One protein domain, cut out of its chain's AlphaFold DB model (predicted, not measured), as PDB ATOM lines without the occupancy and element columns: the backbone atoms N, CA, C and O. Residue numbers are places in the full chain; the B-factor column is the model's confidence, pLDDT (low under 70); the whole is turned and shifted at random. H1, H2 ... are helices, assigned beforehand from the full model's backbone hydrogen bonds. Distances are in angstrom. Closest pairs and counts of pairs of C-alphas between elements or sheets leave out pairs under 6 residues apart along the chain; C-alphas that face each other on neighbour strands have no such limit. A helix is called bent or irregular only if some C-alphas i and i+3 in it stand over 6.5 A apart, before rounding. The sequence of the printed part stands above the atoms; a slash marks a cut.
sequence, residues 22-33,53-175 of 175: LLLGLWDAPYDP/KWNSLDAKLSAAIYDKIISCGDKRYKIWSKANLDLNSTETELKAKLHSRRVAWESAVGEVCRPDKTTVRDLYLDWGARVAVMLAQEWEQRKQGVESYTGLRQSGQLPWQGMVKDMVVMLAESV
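What this domain is: This is residues 22 to 33 and 53 to 175 of the 175 residues of an uncharacterized protein of Trametes coccinea BRFM310 (UniProt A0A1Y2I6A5). A long helix, H3, runs through the middle, with H2 folded back beside it as one hairpin and H1 packed along another side of it, while H5 packs along H1 and short H4 turns the chain at the end of H3. H5 meets H3 only near its own beginning and splays away from it along H1. The 135 printed residues hold five named helices, H1 to H5 in order, and no named strand: all helix. The whole is compact, with a radius of gyration of the C-alphas of 16.0 A, and only just flat, spanning 49 by 33 by 17 A.

Where its parts are: Residues 22 to 33 have no named element. H1, residues 57 to 80, begins at C-alpha 57 (12.908, 63.028, -35.054) and is 33.8 A long. H2, residues 87 to 110, is 34.3 A long. H3, residues 115 to 143, is 43.0 A long and irregular: C-alphas 116 and 119 are 7.4 A apart. H4 is residues 146 to 155. H5, residues 159 to 173, is 20.8 A long and ends at C-alpha 173 (0.645, 57.629, -23.738).

How they stand to each other: The hub H3 touches H2, closest at the C-alphas of Leu 98 and Ala 132, 6.1 A, at a shallow tilt of 19 degrees, opposite ways. H1, H3 and H5 form a bundle, three helices side by side. H1 touches H3 at Asp 58 and Leu 123, closest C-alphas 7.0 A apart, the same way. H5 touches H1 at Gly 73 and Trp 160, closest C-alphas 6.4 A apart. With residues 159 to 160 alone H5 touches H3, the closest C-alphas, of Met 134 and Pro 159, being 5.5 A apart. H3 and H4 touch only at the corner, closest at the C-alphas of Arg 142 and Tyr 149, 5.2 A. H2 is apart from H5. Every O i to N i+4 pair is within hydrogen-bond range in H1, H2 and H4, against 23 of 25 in H3 and 9 of 11 in H5.

The domain as a whole: Residues 34 to 52 are not printed, and C-alphas 33 and 53 are 24.1 A apart across the cut. No link between the named helices is long. Confidence is under 70 at residues 116, 165 and 168 to 175.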
ATOM      1  N   LEU A  22      14.825  57.570 -45.088       87.38
ATOM      2  CA  LEU A  22      13.846  57.660 -43.992       87.38
ATOM      3  C   LEU A  22      13.344  56.290 -43.526       87.38
ATOM      4  O   LEU A  22      12.828  56.164 -42.420       87.38
ATOM      5  N   LEU A  23      13.498  55.258 -44.360       90.81
ATOM      6  CA  LEU A  23      13.123  53.884 -44.027       90.81
ATOM      7  C   LEU A  23      14.242  53.134 -43.302       90.81
ATOM      8  O   LEU A  23      14.083  51.951 -43.016       90.81
ATOM      9  N   LEU A  24      15.370  53.797 -43.034       92.06
ATOM     10  CA  LEU A  24      16.500  53.287 -42.258       92.06
ATOM     11  C   LEU A  24      17.116  51.985 -42.798       92.06
ATOM     12  O   LEU A  24      17.772  51.260 -42.062       92.06
ATOM     13  N   GLY A  25      16.893  51.663 -44.075       93.06
ATOM     14  CA  GLY A  25      17.319  50.387 -44.661       93.06
ATOM     15  C   GLY A  25      16.415  49.202 -44.308       93.06
ATOM     16  O   GLY A  25      16.701  48.070 -44.664       93.06
ATOM     17  N   LEU A  26      15.259  49.420 -43.675       93.81
ATOM     18  CA  LEU A  26      14.367  48.344 -43.227       93.81
ATOM     19  C   LEU A  26      13.627  47.614 -44.352       93.81
ATOM     20  O   LEU A  26      12.935  46.627 -44.076       93.81
ATOM     21  N   TRP A  27      13.671  48.108 -45.592       92.62
ATOM     22  CA  TRP A  27      12.756  47.658 -46.643       92.62
ATOM     23  C   TRP A  27      13.384  46.814 -47.745       92.62
ATOM     24  O   TRP A  27      12.736  45.867 -48.202       92.62
ATOM     25  N   ASP A  28      14.636  47.092 -48.087       89.69
ATOM     26  CA  ASP A  28      15.337  46.476 -49.208       89.69
ATOM     27  C   ASP A  28      16.570  45.722 -48.705       89.69
ATOM     28  O   ASP A  28      17.274  46.181 -47.805       89.69
ATOM     29  N   ALA A  29      16.814  44.532 -49.262       89.75
ATOM     30  CA  ALA A  29      18.013  43.761 -48.950       89.75
ATOM     31  C   ALA A  29      19.266  44.576 -49.341       89.75
ATOM     32  O   ALA A  29      19.239  45.242 -50.378       89.75
ATOM     33  N   PRO A  30      20.358  44.526 -48.558       93.69
ATOM     34  CA  PRO A  30      20.659  43.584 -47.467       93.69
ATOM     35  C   PRO A  30      20.010  43.883 -46.103       93.69
ATOM     36  O   PRO A  30      20.200  43.108 -45.173       93.69
ATOM     37  N   TYR A  31      19.178  44.922 -46.000       94.56
ATOM     38  CA  TYR A  31      18.557  45.420 -44.766       94.56
ATOM     39  C   TYR A  31      19.511  46.106 -43.785       94.56
ATOM     40  O   TYR A  31      19.160  46.283 -42.616       94.56
ATOM     41  N   ASP A  32      20.697  46.494 -44.249       92.88
ATOM     42  CA  ASP A  32      21.688  47.190 -43.431       92.88
ATOM     43  C   ASP A  32      21.158  48.551 -42.946       92.88
ATOM     44  O   ASP A  32      20.409  49.206 -43.680       92.88
ATOM     45  N   PRO A  33      21.543  49.003 -41.738       90.88
ATOM     46  CA  PRO A  33      21.157  50.315 -41.236       90.88
ATOM     47  C   PRO A  33      21.554  51.431 -42.203       90.88
ATOM     48  O   PRO A  33      22.723  51.594 -42.556       90.88
ATOM     49  N   LYS A  53       5.965  66.536 -29.067       70.81
ATOM     50  CA  LYS A  53       6.450  65.154 -29.186       70.81
ATOM     51  C   LYS A  53       6.185  64.594 -30.583       70.81
ATOM     52  O   LYS A  53       6.987  63.838 -31.105       70.81
ATOM     53  N   TRP A  54       5.103  65.028 -31.229       75.31
ATOM     54  CA  TRP A  54       4.778  64.619 -32.595       75.31
ATOM     55  C   TRP A  54       5.765  65.170 -33.624       75.31
ATOM     56  O   TRP A  54       5.924  64.599 -34.698       75.31
ATOM     57  N   ASN A  55       6.462  66.259 -33.295       78.81
ATOM     58  CA  ASN A  55       7.460  66.873 -34.158       78.81
ATOM     59  C   ASN A  55       8.884  66.362 -33.910       78.81
ATOM     60  O   ASN A  55       9.813  66.840 -34.569       78.81
ATOM     61  N   SER A  56       9.083  65.394 -33.018       84.25
ATOM     62  CA  SER A  56      10.397  64.812 -32.769       84.25
ATOM     63  C   SER A  56      10.937  64.035 -33.982       84.25
ATOM     64  O   SER A  56      10.215  63.694 -34.926       84.25
ATOM     65  N   LEU A  57      12.248  63.779 -33.983       85.00
ATOM     66  CA  LEU A  57      12.908  63.028 -35.054       85.00
ATOM     67  C   LEU A  57      12.390  61.582 -35.130       85.00
ATOM     68  O   LEU A  57      12.103  61.086 -36.218       85.00
ATOM     69  N   ASP A  58      12.251  60.924 -33.981       86.31
ATOM     70  CA  ASP A  58      11.730  59.563 -33.849       86.31
ATOM     71  C   ASP A  58      10.275  59.461 -34.312       86.31
ATOM     72  O   ASP A  58       9.956  58.522 -35.042       86.31
ATOM     73  N   ALA A  59       9.416  60.439 -33.998       84.50
ATOM     74  CA  ALA A  59       8.033  60.455 -34.471       84.50
ATOM     75  C   ALA A  59       7.957  60.579 -36.001       84.50
ATOM     76  O   ALA A  59       7.220  59.835 -36.650       84.50
ATOM     77  N   LYS A  60       8.764  61.465 -36.601       86.56
ATOM     78  CA  LYS A  60       8.801  61.666 -38.061       86.56
ATOM     79  C   LYS A  60       9.323  60.445 -38.814       86.56
ATOM     80  O   LYS A  60       8.719  60.030 -39.802       86.56
ATOM     81  N   LEU A  61      10.422  59.852 -38.347       88.69
ATOM     82  CA  LEU A  61      10.965  58.631 -38.946       88.69
ATOM     83  C   LEU A  61      10.004  57.449 -38.756       88.69
ATOM     84  O   LEU A  61       9.727  56.725 -39.710       88.69
ATOM     85  N   SER A  62       9.418  57.303 -37.563       88.94
ATOM     86  CA  SER A  62       8.394  56.285 -37.291       88.94
ATOM     87  C   SER A  62       7.185  56.435 -38.206       88.94
ATOM     88  O   SER A  62       6.686  55.433 -38.708       88.94
ATOM     89  N   ALA A  63       6.739  57.663 -38.484       87.25
ATOM     90  CA  ALA A  63       5.647  57.919 -39.417       87.25
ATOM     91  C   ALA A  63       5.980  57.472 -40.851       87.25
ATOM     92  O   ALA A  63       5.143  56.844 -41.498       87.25
ATOM     93  N   ALA A  64       7.204  57.723 -41.330       89.31
ATOM     94  CA  ALA A  64       7.645  57.264 -42.648       89.31
ATOM     95  C   ALA A  64       7.720  55.726 -42.734       89.31
ATOM     96  O   ALA A  64       7.240  55.126 -43.700       89.31
ATOM     97  N   ILE A  65       8.282  55.074 -41.710       91.12
ATOM     98  CA  ILE A  65       8.341  53.606 -41.611       91.12
ATOM     99  C   ILE A  65       6.927  53.018 -41.568       91.12
ATOM    100  O   ILE A  65       6.629  52.030 -42.241       91.12
ATOM    101  N   TYR A  66       6.046  53.645 -40.798       88.75
ATOM    102  CA  TYR A  66       4.667  53.228 -40.644       88.75
ATOM    103  C   TYR A  66       3.884  53.297 -41.961       88.75
ATOM    104  O   TYR A  66       3.277  52.299 -42.354       88.75
ATOM    105  N   ASP A  67       3.942  54.413 -42.692       88.75
ATOM    106  CA  ASP A  67       3.281  54.515 -44.000       88.75
ATOM    107  C   ASP A  67       3.763  53.412 -44.956       88.75
ATOM    108  O   ASP A  67       2.963  52.728 -45.609       88.75
ATOM    109  N   LYS A  68       5.074  53.134 -44.947       91.81
ATOM    110  CA  LYS A  68       5.649  52.038 -45.729       91.81
ATOM    111  C   LYS A  68       5.073  50.677 -45.338       91.81
ATOM    112  O   LYS A  68       4.769  49.872 -46.225       91.81
ATOM    113  N   ILE A  69       4.895  50.413 -44.041       92.94
ATOM    114  CA  ILE A  69       4.277  49.177 -43.538       92.94
ATOM    115  C   ILE A  69       2.856  49.026 -44.078       92.94
ATOM    116  O   ILE A  69       2.529  47.941 -44.562       92.94
ATOM    117  N   ILE A  70       2.045  50.089 -44.063       91.56
ATOM    118  CA  ILE A  70       0.673  50.064 -44.591       91.56
ATOM    119  C   ILE A  70       0.677  49.822 -46.101       91.56
ATOM    120  O   ILE A  70       0.080  48.853 -46.574       91.56
ATOM    121  N   SER A  71       1.418  50.636 -46.855       92.31
ATOM    122  CA  SER A  71       1.513  50.539 -48.317       92.31
ATOM    123  C   SER A  71       1.939  49.141 -48.768       92.31
ATOM    124  O   SER A  71       1.370  48.546 -49.690       92.31
ATOM    125  N   CYS A  72       2.933  48.562 -48.097       94.12
ATOM    126  CA  CYS A  72       3.394  47.227 -48.427       94.12
ATOM    127  C   CYS A  72       2.534  46.108 -47.843       94.12
ATOM    128  O   CYS A  72       2.496  45.035 -48.442       94.12
ATOM    129  N   GLY A  73       1.866  46.332 -46.711       95.38
ATOM    130  CA  GLY A  73       0.845  45.442 -46.162       95.38
ATOM    131  C   GLY A  73      -0.297  45.254 -47.149       95.38
ATOM    132  O   GLY A  73      -0.608  44.125 -47.517       95.38
ATOM    133  N   ASP A  74      -0.823  46.345 -47.705       95.31
ATOM    134  CA  ASP A  74      -1.865  46.286 -48.732       95.31
ATOM    135  C   ASP A  74      -1.387  45.597 -50.020       95.31
ATOM    136  O   ASP A  74      -2.119  44.799 -50.613       95.31
ATOM    137  N   LYS A  75      -0.148  45.857 -50.464       96.44
ATOM    138  CA  LYS A  75       0.438  45.152 -51.621       96.44
ATOM    139  C   LYS A  75       0.568  43.650 -51.365       96.44
ATOM    140  O   LYS A  75       0.191  42.866 -52.235       96.44
ATOM    141  N   ARG A  76       1.067  43.245 -50.191       97.00
ATOM    142  CA  ARG A  76       1.144  41.828 -49.805       97.00
ATOM    143  C   ARG A  76      -0.236  41.207 -49.738       97.00
ATOM    144  O   ARG A  76      -0.421  40.166 -50.352       97.00
ATOM    145  N   TYR A  77      -1.203  41.859 -49.098       97.56
ATOM    146  CA  TYR A  77      -2.570  41.356 -48.997       97.56
ATOM    147  C   TYR A  77      -3.156  41.027 -50.374       97.56
ATOM    148  O   TYR A  77      -3.651  39.924 -50.568       97.56
ATOM    149  N   LYS A  78      -3.008  41.917 -51.369       97.62
ATOM    150  CA  LYS A  78      -3.472  41.680 -52.755       97.62
ATOM    151  C   LYS A  78      -2.867  40.431 -53.409       97.62
ATOM    152  O   LYS A  78      -3.473  39.845 -54.306       97.62
ATOM    153  N   ILE A  79      -1.649  40.060 -53.022       97.38
ATOM    154  CA  ILE A  79      -0.963  38.867 -53.529       97.38
ATOM    155  C   ILE A  79      -1.385  37.652 -52.706       97.38
ATOM    156  O   ILE A  79      -1.776  36.630 -53.265       97.38
ATOM    157  N   TRP A  80      -1.337  37.768 -51.381       97.88
ATOM    158  CA  TRP A  80      -1.555  36.665 -50.459       97.88
ATOM    159  C   TRP A  80      -3.026  36.257 -50.368       97.88
ATOM    160  O   TRP A  80      -3.307  35.091 -50.123       97.88
ATOM    161  N   SER A  81      -3.979  37.138 -50.667       97.12
ATOM    162  CA  SER A  81      -5.410  36.808 -50.714       97.12
ATOM    163  C   SER A  81      -5.807  35.937 -51.913       97.12
ATOM    164  O   SER A  81      -6.981  35.614 -52.075       97.12
ATOM    165  N   LYS A  82      -4.868  35.576 -52.794       97.06
ATOM    166  CA  LYS A  82      -5.139  34.693 -53.928       97.06
ATOM    167  C   LYS A  82      -5.214  33.239 -53.461       97.06
ATOM    168  O   LYS A  82      -4.341  32.760 -52.734       97.06
ATOM    169  N   ALA A  83      -6.245  32.523 -53.912       93.50
ATOM    170  CA  ALA A  83      -6.449  31.111 -53.582       93.50
ATOM    171  C   ALA A  83      -5.342  30.203 -54.148       93.50
ATOM    172  O   ALA A  83      -4.995  29.202 -53.536       93.50
ATOM    173  N   ASN A  84      -4.754  30.585 -55.285       95.19
ATOM    174  CA  ASN A  84      -3.694  29.849 -55.976       95.19
ATOM    175  C   ASN A  84      -2.273  30.320 -55.613       95.19
ATOM    176  O   ASN A  84      -1.348  30.116 -56.397       95.19
ATOM    177  N   LEU A  85      -2.095  30.994 -54.472       97.12
ATOM    178  CA  LEU A  85      -0.766  31.355 -53.983       97.12
ATOM    179  C   LEU A  85       0.049  30.082 -53.706       97.12
ATOM    180  O   LEU A  85      -0.391  29.230 -52.935       97.12
ATOM    181  N   ASP A  86       1.245  29.984 -54.283       97.50
ATOM    182  CA  ASP A  86       2.195  28.928 -53.933       97.50
ATOM    183  C   ASP A  86       2.738  29.174 -52.521       97.50
ATOM    184  O   ASP A  86       3.585  30.047 -52.298       97.50
ATOM    185  N   LEU A  87       2.218  28.415 -51.555       96.88
ATOM    186  CA  LEU A  87       2.579  28.570 -50.150       96.88
ATOM    187  C   LEU A  87       4.034  28.189 -49.875       96.88
ATOM    188  O   LEU A  87       4.683  28.859 -49.078       96.88
ATOM    189  N   ASN A  88       4.563  27.167 -50.549       97.50
ATOM    190  CA  ASN A  88       5.914  26.671 -50.295       97.50
ATOM    191  C   ASN A  88       6.966  27.650 -50.822       97.50
ATOM    192  O   ASN A  88       7.933  27.965 -50.122       97.50
ATOM    193  N   SER A  89       6.759  28.159 -52.041       97.56
ATOM    194  CA  SER A  89       7.640  29.179 -52.614       97.56
ATOM    195  C   SER A  89       7.604  30.459 -51.773       97.56
ATOM    196  O   SER A  89       8.644  30.946 -51.329       97.56
ATOM    197  N   THR A  90       6.399  30.934 -51.430       97.56
ATOM    198  CA  THR A  90       6.227  32.142 -50.606       97.56
ATOM    199  C   THR A  90       6.861  31.990 -49.218       97.56
ATOM    200  O   THR A  90       7.512  32.916 -48.735       97.56
ATOM    201  N   GLU A  91       6.722  30.827 -48.572       98.06
ATOM    202  CA  GLU A  91       7.366  30.552 -47.282       98.06
ATOM    203  C   GLU A  91       8.890  30.578 -47.392       98.06
ATOM    204  O   GLU A  91       9.564  31.114 -46.511       98.06
ATOM    205  N   THR A  92       9.438  30.013 -48.467       98.12
ATOM    206  CA  THR A  92      10.884  29.985 -48.711       98.12
ATOM    207  C   THR A  92      11.434  31.398 -48.888       98.12
ATOM    208  O   THR A  92      12.395  31.774 -48.212       98.12
ATOM    209  N   GLU A  93      10.787  32.214 -49.725       97.25
ATOM    210  CA  GLU A  93      11.141  33.623 -49.921       97.25
ATOM    211  C   GLU A  93      11.044  34.420 -48.614       97.25
ATOM    212  O   GLU A  93      11.942  35.199 -48.275       97.25
ATOM    213  N   LEU A  94       9.978  34.203 -47.838       97.31
ATOM    214  CA  LEU A  94       9.786  34.883 -46.566       97.31
ATOM    215  C   LEU A  94      10.851  34.484 -45.540       97.31
ATOM    216  O   LEU A  94      11.391  35.358 -44.864       97.31
ATOM    217  N   LYS A  95      11.184  33.195 -45.426       97.81
ATOM    218  CA  LYS A  95      12.244  32.715 -44.526       97.81
ATOM    219  C   LYS A  95      13.595  33.313 -44.888       97.81
ATOM    220  O   LYS A  95      14.291  33.789 -43.992       97.81
ATOM    221  N   ALA A  96      13.938  33.358 -46.177       97.38
ATOM    222  CA  ALA A  96      15.159  34.011 -46.643       97.38
ATOM    223  C   ALA A  96      15.168  35.500 -46.258       97.38
ATOM    224  O   ALA A  96      16.133  35.989 -45.671       97.38
ATOM    225  N   LYS A  97      14.052  36.204 -46.481       96.81
ATOM    226  CA  LYS A  97      13.887  37.611 -46.095       96.81
ATOM    227  C   LYS A  97      14.026  37.842 -44.586       96.81
ATOM    228  O   LYS A  97      14.713  38.777 -44.180       96.81
ATOM    229  N   LEU A  98      13.371  37.027 -43.760       97.50
ATOM    230  CA  LEU A  98      13.448  37.121 -42.299       97.50
ATOM    231  C   LEU A  98      14.860  36.812 -41.793       97.50
ATOM    232  O   LEU A  98      15.341  37.489 -40.888       97.50
ATOM    233  N   HIS A  99      15.541  35.843 -42.405       97.25
ATOM    234  CA  HIS A  99      16.927  35.528 -42.085       97.25
ATOM    235  C   HIS A  99      17.862  36.704 -42.388       97.25
ATOM    236  O   HIS A  99      18.590  37.129 -41.496       97.25
ATOM    237  N   SER A 100      17.796  37.293 -43.588       97.12
ATOM    238  CA  SER A 100      18.621  38.461 -43.929       97.12
ATOM    239  C   SER A 100      18.368  39.648 -42.997       97.12
ATOM    240  O   SER A 100      19.315  40.280 -42.545       97.12
ATOM    241  N   ARG A 101      17.103  39.916 -42.635       97.25
ATOM    242  CA  ARG A 101      16.762  40.957 -41.648       97.25
ATOM    243  C   ARG A 101      17.376  40.685 -40.284       97.25
ATOM    244  O   ARG A 101      17.887  41.606 -39.661       97.25
ATOM    245  N   ARG A 102      17.320  39.433 -39.824       96.31
ATOM    246  CA  ARG A 102      17.928  39.027 -38.557       96.31
ATOM    247  C   ARG A 102      19.438  39.253 -38.577       96.31
ATOM    248  O   ARG A 102      19.953  39.805 -37.618       96.31
ATOM    249  N   VAL A 103      20.119  38.872 -39.658       96.12
ATOM    250  CA  VAL A 103      21.570  39.074 -39.805       96.12
ATOM    251  C   VAL A 103      21.928  40.562 -39.748       96.12
ATOM    252  O   VAL A 103      22.814  40.942 -38.986       96.12
ATOM    253  N   ALA A 104      21.213  41.412 -40.491       95.69
ATOM    254  CA  ALA A 104      21.440  42.858 -40.463       95.69
ATOM    255  C   ALA A 104      21.166  43.460 -39.072       95.69
ATOM    256  O   ALA A 104      21.950  44.265 -38.569       95.69
ATOM    257  N   TRP A 105      20.102  43.005 -38.404       95.81
ATOM    258  CA  TRP A 105      19.758  43.427 -37.048       95.81
ATOM    259  C   TRP A 105      20.825  43.018 -36.022       95.81
ATOM    260  O   TRP A 105      21.272  43.854 -35.243       95.81
ATOM    261  N   GLU A 106      21.289  41.763 -36.044       94.69
ATOM    262  CA  GLU A 106      22.360  41.268 -35.163       94.69
ATOM    263  C   GLU A 106      23.671  42.041 -35.384       94.69
ATOM    264  O   GLU A 106      24.338  42.410 -34.416       94.69
ATOM    265  N   SER A 107      24.002  42.351 -36.642       93.94
ATOM    266  CA  SER A 107      25.148  43.197 -36.997       93.94
ATOM    267  C   SER A 107      25.026  44.599 -36.384       93.94
ATOM    268  O   SER A 107      25.936  45.066 -35.696       93.94
ATOM    269  N   ALA A 108      23.861  45.238 -36.530       92.88
ATOM    270  CA  ALA A 108      23.594  46.568 -35.984       92.88
ATOM    271  C   ALA A 108      23.637  46.608 -34.444       92.88
ATOM    272  O   ALA A 108      24.075  47.599 -33.851       92.88
ATOM    273  N   VAL A 109      23.223  45.531 -33.763       91.38
ATOM    274  CA  VAL A 109      23.352  45.403 -32.298       91.38
ATOM    275  C   VAL A 109      24.820  45.366 -31.865       91.38
ATOM    276  O   VAL A 109      25.163  45.949 -30.837       91.38
ATOM    277  N   GLY A 110      25.696  44.732 -32.645       85.25
ATOM    278  CA  GLY A 110      27.130  44.660 -32.355       85.25
ATOM    279  C   GLY A 110      27.904  45.960 -32.615       85.25
ATOM    280  O   GLY A 110      29.015  46.120 -32.110       85.25
ATOM    281  N   GLU A 111      27.344  46.894 -33.386       86.44
ATOM    282  CA  GLU A 111      28.049  48.101 -33.816       86.44
ATOM    283  C   GLU A 111      28.140  49.174 -32.716       86.44
ATOM    284  O   GLU A 111      27.137  49.594 -32.128       86.44
ATOM    285  N   VAL A 112      29.357  49.673 -32.463       78.56
ATOM    286  CA  VAL A 112      29.595  50.813 -31.566       78.56
ATOM    287  C   VAL A 112      29.257  52.105 -32.304       78.56
ATOM    288  O   VAL A 112      30.017  52.579 -33.148       78.56
ATOM    289  N   CYS A 113      28.115  52.696 -31.964       75.69
ATOM    290  CA  CYS A 113      27.665  53.949 -32.557       75.69
ATOM    291  C   CYS A 113      28.165  55.182 -31.799       75.69
ATOM    292  O   CYS A 113      28.281  55.195 -30.573       75.69
ATOM    293  N   ARG A 114      28.418  56.258 -32.552       76.00
ATOM    294  CA  ARG A 114      28.650  57.587 -31.978       76.00
ATOM    295  C   ARG A 114      27.360  58.104 -31.309       76.00
ATOM    296  O   ARG A 114      26.273  57.757 -31.779       76.00
ATOM    297  N   PRO A 115      27.448  58.944 -30.260       70.75
ATOM    298  CA  PRO A 115      26.277  59.437 -29.525       70.75
ATOM    299  C   PRO A 115      25.229  60.166 -30.381       70.75
ATOM    300  O   PRO A 115      24.046  60.111 -30.085       70.75
ATOM    301  N   ASP A 116      25.642  60.823 -31.462       69.00
ATOM    302  CA  ASP A 116      24.765  61.528 -32.408       69.00
ATOM    303  C   ASP A 116      23.943  60.585 -33.306       69.00
ATOM    304  O   ASP A 116      22.994  61.014 -33.961       69.00
ATOM    305  N   LYS A 117      24.288  59.294 -33.335       75.81
ATOM    306  CA  LYS A 117      23.647  58.267 -34.166       75.81
ATOM    307  C   LYS A 117      22.807  57.265 -33.378       75.81
ATOM    308  O   LYS A 117      22.158  56.421 -33.998       75.81
ATOM    309  N   THR A 118      22.793  57.350 -32.047       82.69
ATOM    310  CA  THR A 118      22.104  56.376 -31.187       82.69
ATOM    311  C   THR A 118      20.607  56.353 -31.459       82.69
ATOM    312  O   THR A 118      20.076  55.282 -31.711       82.69
ATOM    313  N   THR A 119      19.949  57.511 -31.572       85.69
ATOM    314  CA  THR A 119      18.500  57.583 -31.831       85.69
ATOM    315  C   THR A 119      18.091  56.867 -33.119       85.69
ATOM    316  O   THR A 119      17.113  56.127 -33.134       85.69
ATOM    317  N   VAL A 120      18.839  57.061 -34.212       88.75
ATOM    318  CA  VAL A 120      18.529  56.428 -35.505       88.75
ATOM    319  C   VAL A 120      18.750  54.918 -35.440       88.75
ATOM    320  O   VAL A 120      17.938  54.155 -35.960       88.75
ATOM    321  N   ARG A 121      19.824  54.482 -34.773       91.50
ATOM    322  CA  ARG A 121      20.111  53.061 -34.557       91.50
ATOM    323  C   ARG A 121      19.052  52.395 -33.685       91.50
ATOM    324  O   ARG A 121      18.561  51.334 -34.052       91.50
ATOM    325  N   ASP A 122      18.686  53.004 -32.566       91.56
ATOM    326  CA  ASP A 122      17.691  52.458 -31.642       91.56
ATOM    327  C   ASP A 122      16.341  52.306 -32.348       91.56
ATOM    328  O   ASP A 122      15.687  51.268 -32.241       91.56
ATOM    329  N   LEU A 123      15.976  53.296 -33.170       92.44
ATOM    330  CA  LEU A 123      14.773  53.242 -33.987       92.44
ATOM    331  C   LEU A 123      14.836  52.144 -35.057       92.44
ATOM    332  O   LEU A 123      13.864  51.414 -35.245       92.44
ATOM    333  N   TYR A 124      15.978  51.993 -35.735       94.75
ATOM    334  CA  TYR A 124      16.212  50.885 -36.663       94.75
ATOM    335  C   TYR A 124      16.053  49.527 -35.967       94.75
ATOM    336  O   TYR A 124      15.394  48.639 -36.505       94.75
ATOM    337  N   LEU A 125      16.618  49.359 -34.769       95.06
ATOM    338  CA  LEU A 125      16.556  48.106 -34.021       95.06
ATOM    339  C   LEU A 125      15.124  47.782 -33.574       95.06
ATOM    340  O   LEU A 125      14.677  46.647 -33.767       95.06
ATOM    341  N   ASP A 126      14.400  48.759 -33.023       93.81
ATOM    342  CA  ASP A 126      13.010  48.589 -32.586       93.81
ATOM    343  C   ASP A 126      12.095  48.247 -33.772       93.81
ATOM    344  O   ASP A 126      11.441  47.199 -33.790       93.81
ATOM    345  N   TRP A 127      12.106  49.065 -34.828       94.38
ATOM    346  CA  TRP A 127      11.274  48.808 -36.004       94.38
ATOM    347  C   TRP A 127      11.708  47.565 -36.781       94.38
ATOM    348  O   TRP A 127      10.854  46.840 -37.296       94.38
ATOM    349  N   GLY A 128      13.006  47.268 -36.847       95.25
ATOM    350  CA  GLY A 128      13.535  46.064 -37.484       95.25
ATOM    351  C   GLY A 128      12.966  44.790 -36.869       95.25
ATOM    352  O   GLY A 128      12.447  43.936 -37.598       95.25
ATOM    353  N   ALA A 129      12.970  44.704 -35.536       94.88
ATOM    354  CA  ALA A 129      12.367  43.595 -34.808       94.88
ATOM    355  C   ALA A 129      10.848  43.530 -35.036       94.88
ATOM    356  O   ALA A 129      10.319  42.474 -35.396       94.88
ATOM    357  N   ARG A 130      10.144  44.663 -34.910       94.88
ATOM    358  CA  ARG A 130       8.686  44.733 -35.109       94.88
ATOM    359  C   ARG A 130       8.259  44.278 -36.497       94.88
ATOM    360  O   ARG A 130       7.338  43.476 -36.614       94.88
ATOM    361  N   VAL A 131       8.926  44.746 -37.553       95.50
ATOM    362  CA  VAL A 131       8.585  44.364 -38.931       95.50
ATOM    363  C   VAL A 131       8.848  42.876 -39.162       95.50
ATOM    364  O   VAL A 131       8.040  42.218 -39.816       95.50
ATOM    365  N   ALA A 132       9.936  42.322 -38.620       96.12
ATOM    366  CA  ALA A 132      10.219  40.893 -38.733       96.12
ATOM    367  C   ALA A 132       9.140  40.038 -38.041       96.12
ATOM    368  O   ALA A 132       8.607  39.110 -38.653       96.12
ATOM    369  N   VAL A 133       8.769  40.388 -36.806       96.69
ATOM    370  CA  VAL A 133       7.711  39.701 -36.047       96.69
ATOM    371  C   VAL A 133       6.360  39.829 -36.749       96.69
ATOM    372  O   VAL A 133       5.682  38.823 -36.946       96.69
ATOM    373  N   MET A 134       5.999  41.034 -37.195       96.62
ATOM    374  CA  MET A 134       4.760  41.302 -37.930       96.62
ATOM    375  C   MET A 134       4.650  40.433 -39.187       96.62
ATOM    376  O   MET A 134       3.612  39.813 -39.410       96.62
ATOM    377  N   LEU A 135       5.720  40.340 -39.986       97.38
ATOM    378  CA  LEU A 135       5.739  39.527 -41.204       97.38
ATOM    379  C   LEU A 135       5.592  38.029 -40.902       97.38
ATOM    380  O   LEU A 135       4.854  37.336 -41.602       97.38
ATOM    381  N   ALA A 136       6.272  37.533 -39.864       97.94
ATOM    382  CA  ALA A 136       6.154  36.140 -39.439       97.94
ATOM    383  C   ALA A 136       4.730  35.824 -38.960       97.94
ATOM    384  O   ALA A 136       4.130  34.849 -39.406       97.94
ATOM    385  N   GLN A 137       4.152  36.684 -38.117       97.75
ATOM    386  CA  GLN A 137       2.776  36.540 -37.641       97.75
ATOM    387  C   GLN A 137       1.767  36.587 -38.790       97.75
ATOM    388  O   GLN A 137       0.859  35.761 -38.835       97.75
ATOM    389  N   GLU A 138       1.919  37.519 -39.737       97.94
ATOM    390  CA  GLU A 138       1.021  37.632 -40.890       97.94
ATOM    391  C   GLU A 138       1.044  36.346 -41.725       97.94
ATOM    392  O   GLU A 138      -0.002  35.872 -42.172       97.94
ATOM    393  N   TRP A 139       2.225  35.750 -41.891       98.19
ATOM    394  CA  TRP A 139       2.378  34.483 -42.594       98.19
ATOM    395  C   TRP A 139       1.725  33.307 -41.869       98.19
ATOM    396  O   TRP A 139       1.029  32.514 -42.504       98.19
ATOM    397  N   GLU A 140       1.879  33.211 -40.546       98.12
ATOM    398  CA  GLU A 140       1.185  32.191 -39.749       98.12
ATOM    399  C   GLU A 140      -0.337  32.289 -39.907       98.12
ATOM    400  O   GLU A 140      -1.000  31.268 -40.081       98.12
ATOM    401  N   GLN A 141      -0.891  33.505 -39.942       97.50
ATOM    402  CA  GLN A 141      -2.317  33.699 -40.220       97.50
ATOM    403  C   GLN A 141      -2.676  33.267 -41.642       97.50
ATOM    404  O   GLN A 141      -3.668  32.569 -41.852       97.50
ATOM    405  N   ARG A 142      -1.851  33.620 -42.635       97.38
ATOM    406  CA  ARG A 142      -2.103  33.217 -44.020       97.38
ATOM    407  C   ARG A 142      -2.099  31.694 -44.196       97.38
ATOM    408  O   ARG A 142      -2.896  31.183 -44.990       97.38
ATOM    409  N   LYS A 143      -1.256  30.958 -43.468       97.44
ATOM    410  CA  LYS A 143      -1.209  29.485 -43.515       97.44
ATOM    411  C   LYS A 143      -2.489  28.806 -43.020       97.44
ATOM    412  O   LYS A 143      -2.755  27.682 -43.429       97.44
ATOM    413  N   GLN A 144      -3.309  29.482 -42.218       97.12
ATOM    414  CA  GLN A 144      -4.598  28.951 -41.753       97.12
ATOM    415  C   GLN A 144      -5.680  28.933 -42.843       97.12
ATOM    416  O   GLN A 144      -6.761  28.391 -42.634       97.12
ATOM    417  N   GLY A 145      -5.401  29.517 -44.010       97.12
ATOM    418  CA  GLY A 145      -6.303  29.528 -45.155       97.12
ATOM    419  C   GLY A 145      -6.627  30.939 -45.628       97.12
ATOM    420  O   GLY A 145      -6.505  31.923 -44.898       97.12
ATOM    421  N   VAL A 146      -7.041  31.036 -46.891       97.62
ATOM    422  CA  VAL A 146      -7.331  32.322 -47.533       97.62
ATOM    423  C   VAL A 146      -8.527  33.028 -46.890       97.62
ATOM    424  O   VAL A 146      -8.458  34.230 -46.678       97.62
ATOM    425  N   GLU A 147      -9.575  32.290 -46.516       97.62
ATOM    426  CA  GLU A 147     -10.785  32.846 -45.893       97.62
ATOM    427  C   GLU A 147     -10.515  33.417 -44.496       97.62
ATOM    428  O   GLU A 147     -10.960  34.518 -44.184       97.62
ATOM    429  N   SER A 148      -9.727  32.710 -43.674       97.06
ATOM    430  CA  SER A 148      -9.288  33.224 -42.369       97.06
ATOM    431  C   SER A 148      -8.495  34.525 -42.541       97.06
ATOM    432  O   SER A 148      -8.795  35.547 -41.922       97.06
ATOM    433  N   TYR A 149      -7.538  34.530 -43.473       97.94
ATOM    434  CA  TYR A 149      -6.705  35.695 -43.761       97.94
ATOM    435  C   TYR A 149      -7.505  36.905 -44.276       97.94
ATOM    436  O   TYR A 149      -7.266  38.035 -43.843       97.94
ATOM    437  N   THR A 150      -8.477  36.700 -45.173       97.75
ATOM    438  CA  THR A 150      -9.348  37.788 -45.647       97.75
ATOM    439  C   THR A 150     -10.305  38.278 -44.563       97.75
ATOM    440  O   THR A 150     -10.508  39.489 -44.451       97.75
ATOM    441  N   GLY A 151     -10.822  37.383 -43.716       97.81
ATOM    442  CA  GLY A 151     -11.624  37.740 -42.545       97.81
ATOM    443  C   GLY A 151     -10.873  38.670 -41.588       97.81
ATOM    444  O   GLY A 151     -11.394  39.723 -41.221       97.81
ATOM    445  N   LEU A 152      -9.608  38.358 -41.277       96.81
ATOM    446  CA  LEU A 152      -8.749  39.217 -40.449       96.81
ATOM    447  C   LEU A 152      -8.519  40.605 -41.066       96.81
ATOM    448  O   LEU A 152      -8.485  41.606 -40.347       96.81
ATOM    449  N   ARG A 153      -8.385  40.707 -42.398       96.06
ATOM    450  CA  ARG A 153      -8.256  42.013 -43.074       96.06
ATOM    451  C   ARG A 153      -9.500  42.871 -42.892       96.06
ATOM    452  O   ARG A 153      -9.376  44.087 -42.700       96.06
ATOM    453  N   GLN A 154     -10.674  42.253 -43.010       96.31
ATOM    454  CA  GLN A 154     -11.973  42.915 -42.898       96.31
ATOM    455  C   GLN A 154     -12.242  43.381 -41.464       96.31
ATOM    456  O   GLN A 154     -12.742  44.487 -41.275       96.31
ATOM    457  N   SER A 155     -11.850  42.589 -40.463       95.12
ATOM    458  CA  SER A 155     -11.983  42.949 -39.047       95.12
ATOM    459  C   SER A 155     -10.896  43.910 -38.542       95.12
ATOM    460  O   SER A 155     -10.955  44.358 -37.396       95.12
ATOM    461  N   GLY A 156      -9.901  44.253 -39.367       94.44
ATOM    462  CA  GLY A 156      -8.811  45.139 -38.956       94.44
ATOM    463  C   GLY A 156      -7.836  44.482 -37.976       94.44
ATOM    464  O   GLY A 156      -7.319  45.158 -37.083       94.44
ATOM    465  N   GLN A 157      -7.646  43.167 -38.100       95.00
ATOM    466  CA  GLN A 157      -6.876  42.323 -37.185       95.00
ATOM    467  C   GLN A 157      -5.617  41.724 -37.821       95.00
ATOM    468  O   GLN A 157      -4.933  40.934 -37.169       95.00
ATOM    469  N   LEU A 158      -5.265  42.084 -39.063       96.00
ATOM    470  CA  LEU A 158      -3.945  41.706 -39.565       96.00
ATOM    471  C   LEU A 158      -2.844  42.371 -38.726       96.00
ATOM    472  O   LEU A 158      -3.016  43.515 -38.302       96.00
ATOM    473  N   PRO A 159      -1.685  41.716 -38.535       95.38
ATOM    474  CA  PRO A 159      -0.610  42.245 -37.695       95.38
ATOM    475  C   PRO A 159      -0.193  43.682 -38.037       95.38
ATOM    476  O   PRO A 159      -0.104  44.529 -37.153       95.38
ATOM    477  N   TRP A 160      -0.044  44.012 -39.323       94.38
ATOM    478  CA  TRP A 160       0.288  45.378 -39.750       94.38
ATOM    479  C   TRP A 160      -0.851  46.392 -39.531       94.38
ATOM    480  O   TRP A 160      -0.579  47.582 -39.411       94.38
ATOM    481  N   GLN A 161      -2.110  45.946 -39.436       92.75
ATOM    482  CA  GLN A 161      -3.241  46.797 -39.037       92.75
ATOM    483  C   GLN A 161      -3.281  47.010 -37.517       92.75
ATOM    484  O   GLN A 161      -3.742  48.049 -37.054       92.75
ATOM    485  N   GLY A 162      -2.793  46.041 -36.737       87.50
ATOM    486  CA  GLY A 162      -2.612  46.174 -35.289       87.50
ATOM    487  C   GLY A 162      -1.568  47.232 -34.939       87.50
ATOM    488  O   GLY A 162      -1.834  48.098 -34.112       87.50
ATOM    489  N   MET A 163      -0.449  47.257 -35.670       84.81
ATOM    490  CA  MET A 163       0.617  48.252 -35.478       84.81
ATOM    491  C   MET A 163       0.137  49.709 -35.614       84.81
ATOM    492  O   MET A 163       0.702  50.596 -34.981       84.81
ATOM    493  N   VAL A 164      -0.925  49.958 -36.396       70.06
ATOM    494  CA  VAL A 164      -1.607  51.268 -36.489       70.06
ATOM    495  C   VAL A 164      -2.093  51.725 -35.121       70.06
ATOM    496  O   VAL A 164      -1.907  52.876 -34.736       70.06
ATOM    497  N   LYS A 165      -2.740  50.813 -34.393       68.25
ATOM    498  CA  LYS A 165      -3.337  51.099 -33.090       68.25
ATOM    499  C   LYS A 165      -2.234  51.345 -32.070       68.25
ATOM    500  O   LYS A 165      -2.293  52.338 -31.354       68.25
ATOM    501  N   ASP A 166      -1.197  50.515 -32.093       72.44
ATOM    502  CA  ASP A 166      -0.070  50.615 -31.163       72.44
ATOM    503  C   ASP A 166       0.739  51.903 -31.362       72.44
ATOM    504  O   ASP A 166       1.168  52.509 -30.386       72.44
ATOM    505  N   MET A 167       0.917  52.371 -32.604       71.00
ATOM    506  CA  MET A 167       1.601  53.641 -32.884       71.00
ATOM    507  C   MET A 167       0.813  54.837 -32.336       71.00
ATOM    508  O   MET A 167       1.391  55.727 -31.715       71.00
ATOM    509  N   VAL A 168      -0.508  54.856 -32.543       66.19
ATOM    510  CA  VAL A 168      -1.372  55.928 -32.027       66.19
ATOM    511  C   VAL A 168      -1.343  55.955 -30.500       66.19
ATOM    512  O   VAL A 168      -1.273  57.033 -29.918       66.19
ATOM    513  N   VAL A 169      -1.341  54.785 -29.856       66.00
ATOM    514  CA  VAL A 169      -1.242  54.657 -28.396       66.00
ATOM    515  C   VAL A 169       0.135  55.092 -27.891       66.00
ATOM    516  O   VAL A 169       0.203  55.923 -26.997       66.00
ATOM    517  N   MET A 170       1.230  54.637 -28.506       64.50
ATOM    518  CA  MET A 170       2.598  55.019 -28.121       64.50
ATOM    519  C   MET A 170       2.809  56.540 -28.157       64.50
ATOM    520  O   MET A 170       3.404  57.125 -27.247       64.50
ATOM    521  N   LEU A 171       2.283  57.193 -29.192       60.66
ATOM    522  CA  LEU A 171       2.380  58.641 -29.348       60.66
ATOM    523  C   LEU A 171       1.390  59.404 -28.443       60.66
ATOM    524  O   LEU A 171       1.604  60.585 -28.170       60.66
ATOM    525  N   ALA A 172       0.343  58.743 -27.934       59.34
ATOM    526  CA  ALA A 172      -0.640  59.313 -27.009       59.34
ATOM    527  C   ALA A 172      -0.311  59.096 -25.516       59.34
ATOM    528  O   ALA A 172      -0.664  59.945 -24.703       59.34
ATOM    529  N   GLU A 173       0.347  57.997 -25.138       49.59
ATOM    530  CA  GLU A 173       0.645  57.629 -23.738       49.59
ATOM    531  C   GLU A 173       1.953  58.222 -23.210       49.59
ATOM    532  O   GLU A 173       2.200  58.218 -22.009       49.59
ATOM    533  N   SER A 174       2.772  58.811 -24.077       46.22
ATOM    534  CA  SER A 174       3.994  59.511 -23.674       46.22
ATOM    535  C   SER A 174       3.724  60.871 -22.995       46.22
ATOM    536  O   SER A 174       4.638  61.696 -22.965       46.22
ATOM    537  N   VAL A 175       2.489  61.146 -22.526       39.31
ATOM    538  CA  VAL A 175       1.977  62.414 -21.939       39.31
ATOM    539  C   VAL A 175       2.456  62.647 -20.518       39.31
ATOM    540  O   VAL A 175       2.128  61.837 -19.629       39.31
TER     541      VAL A 175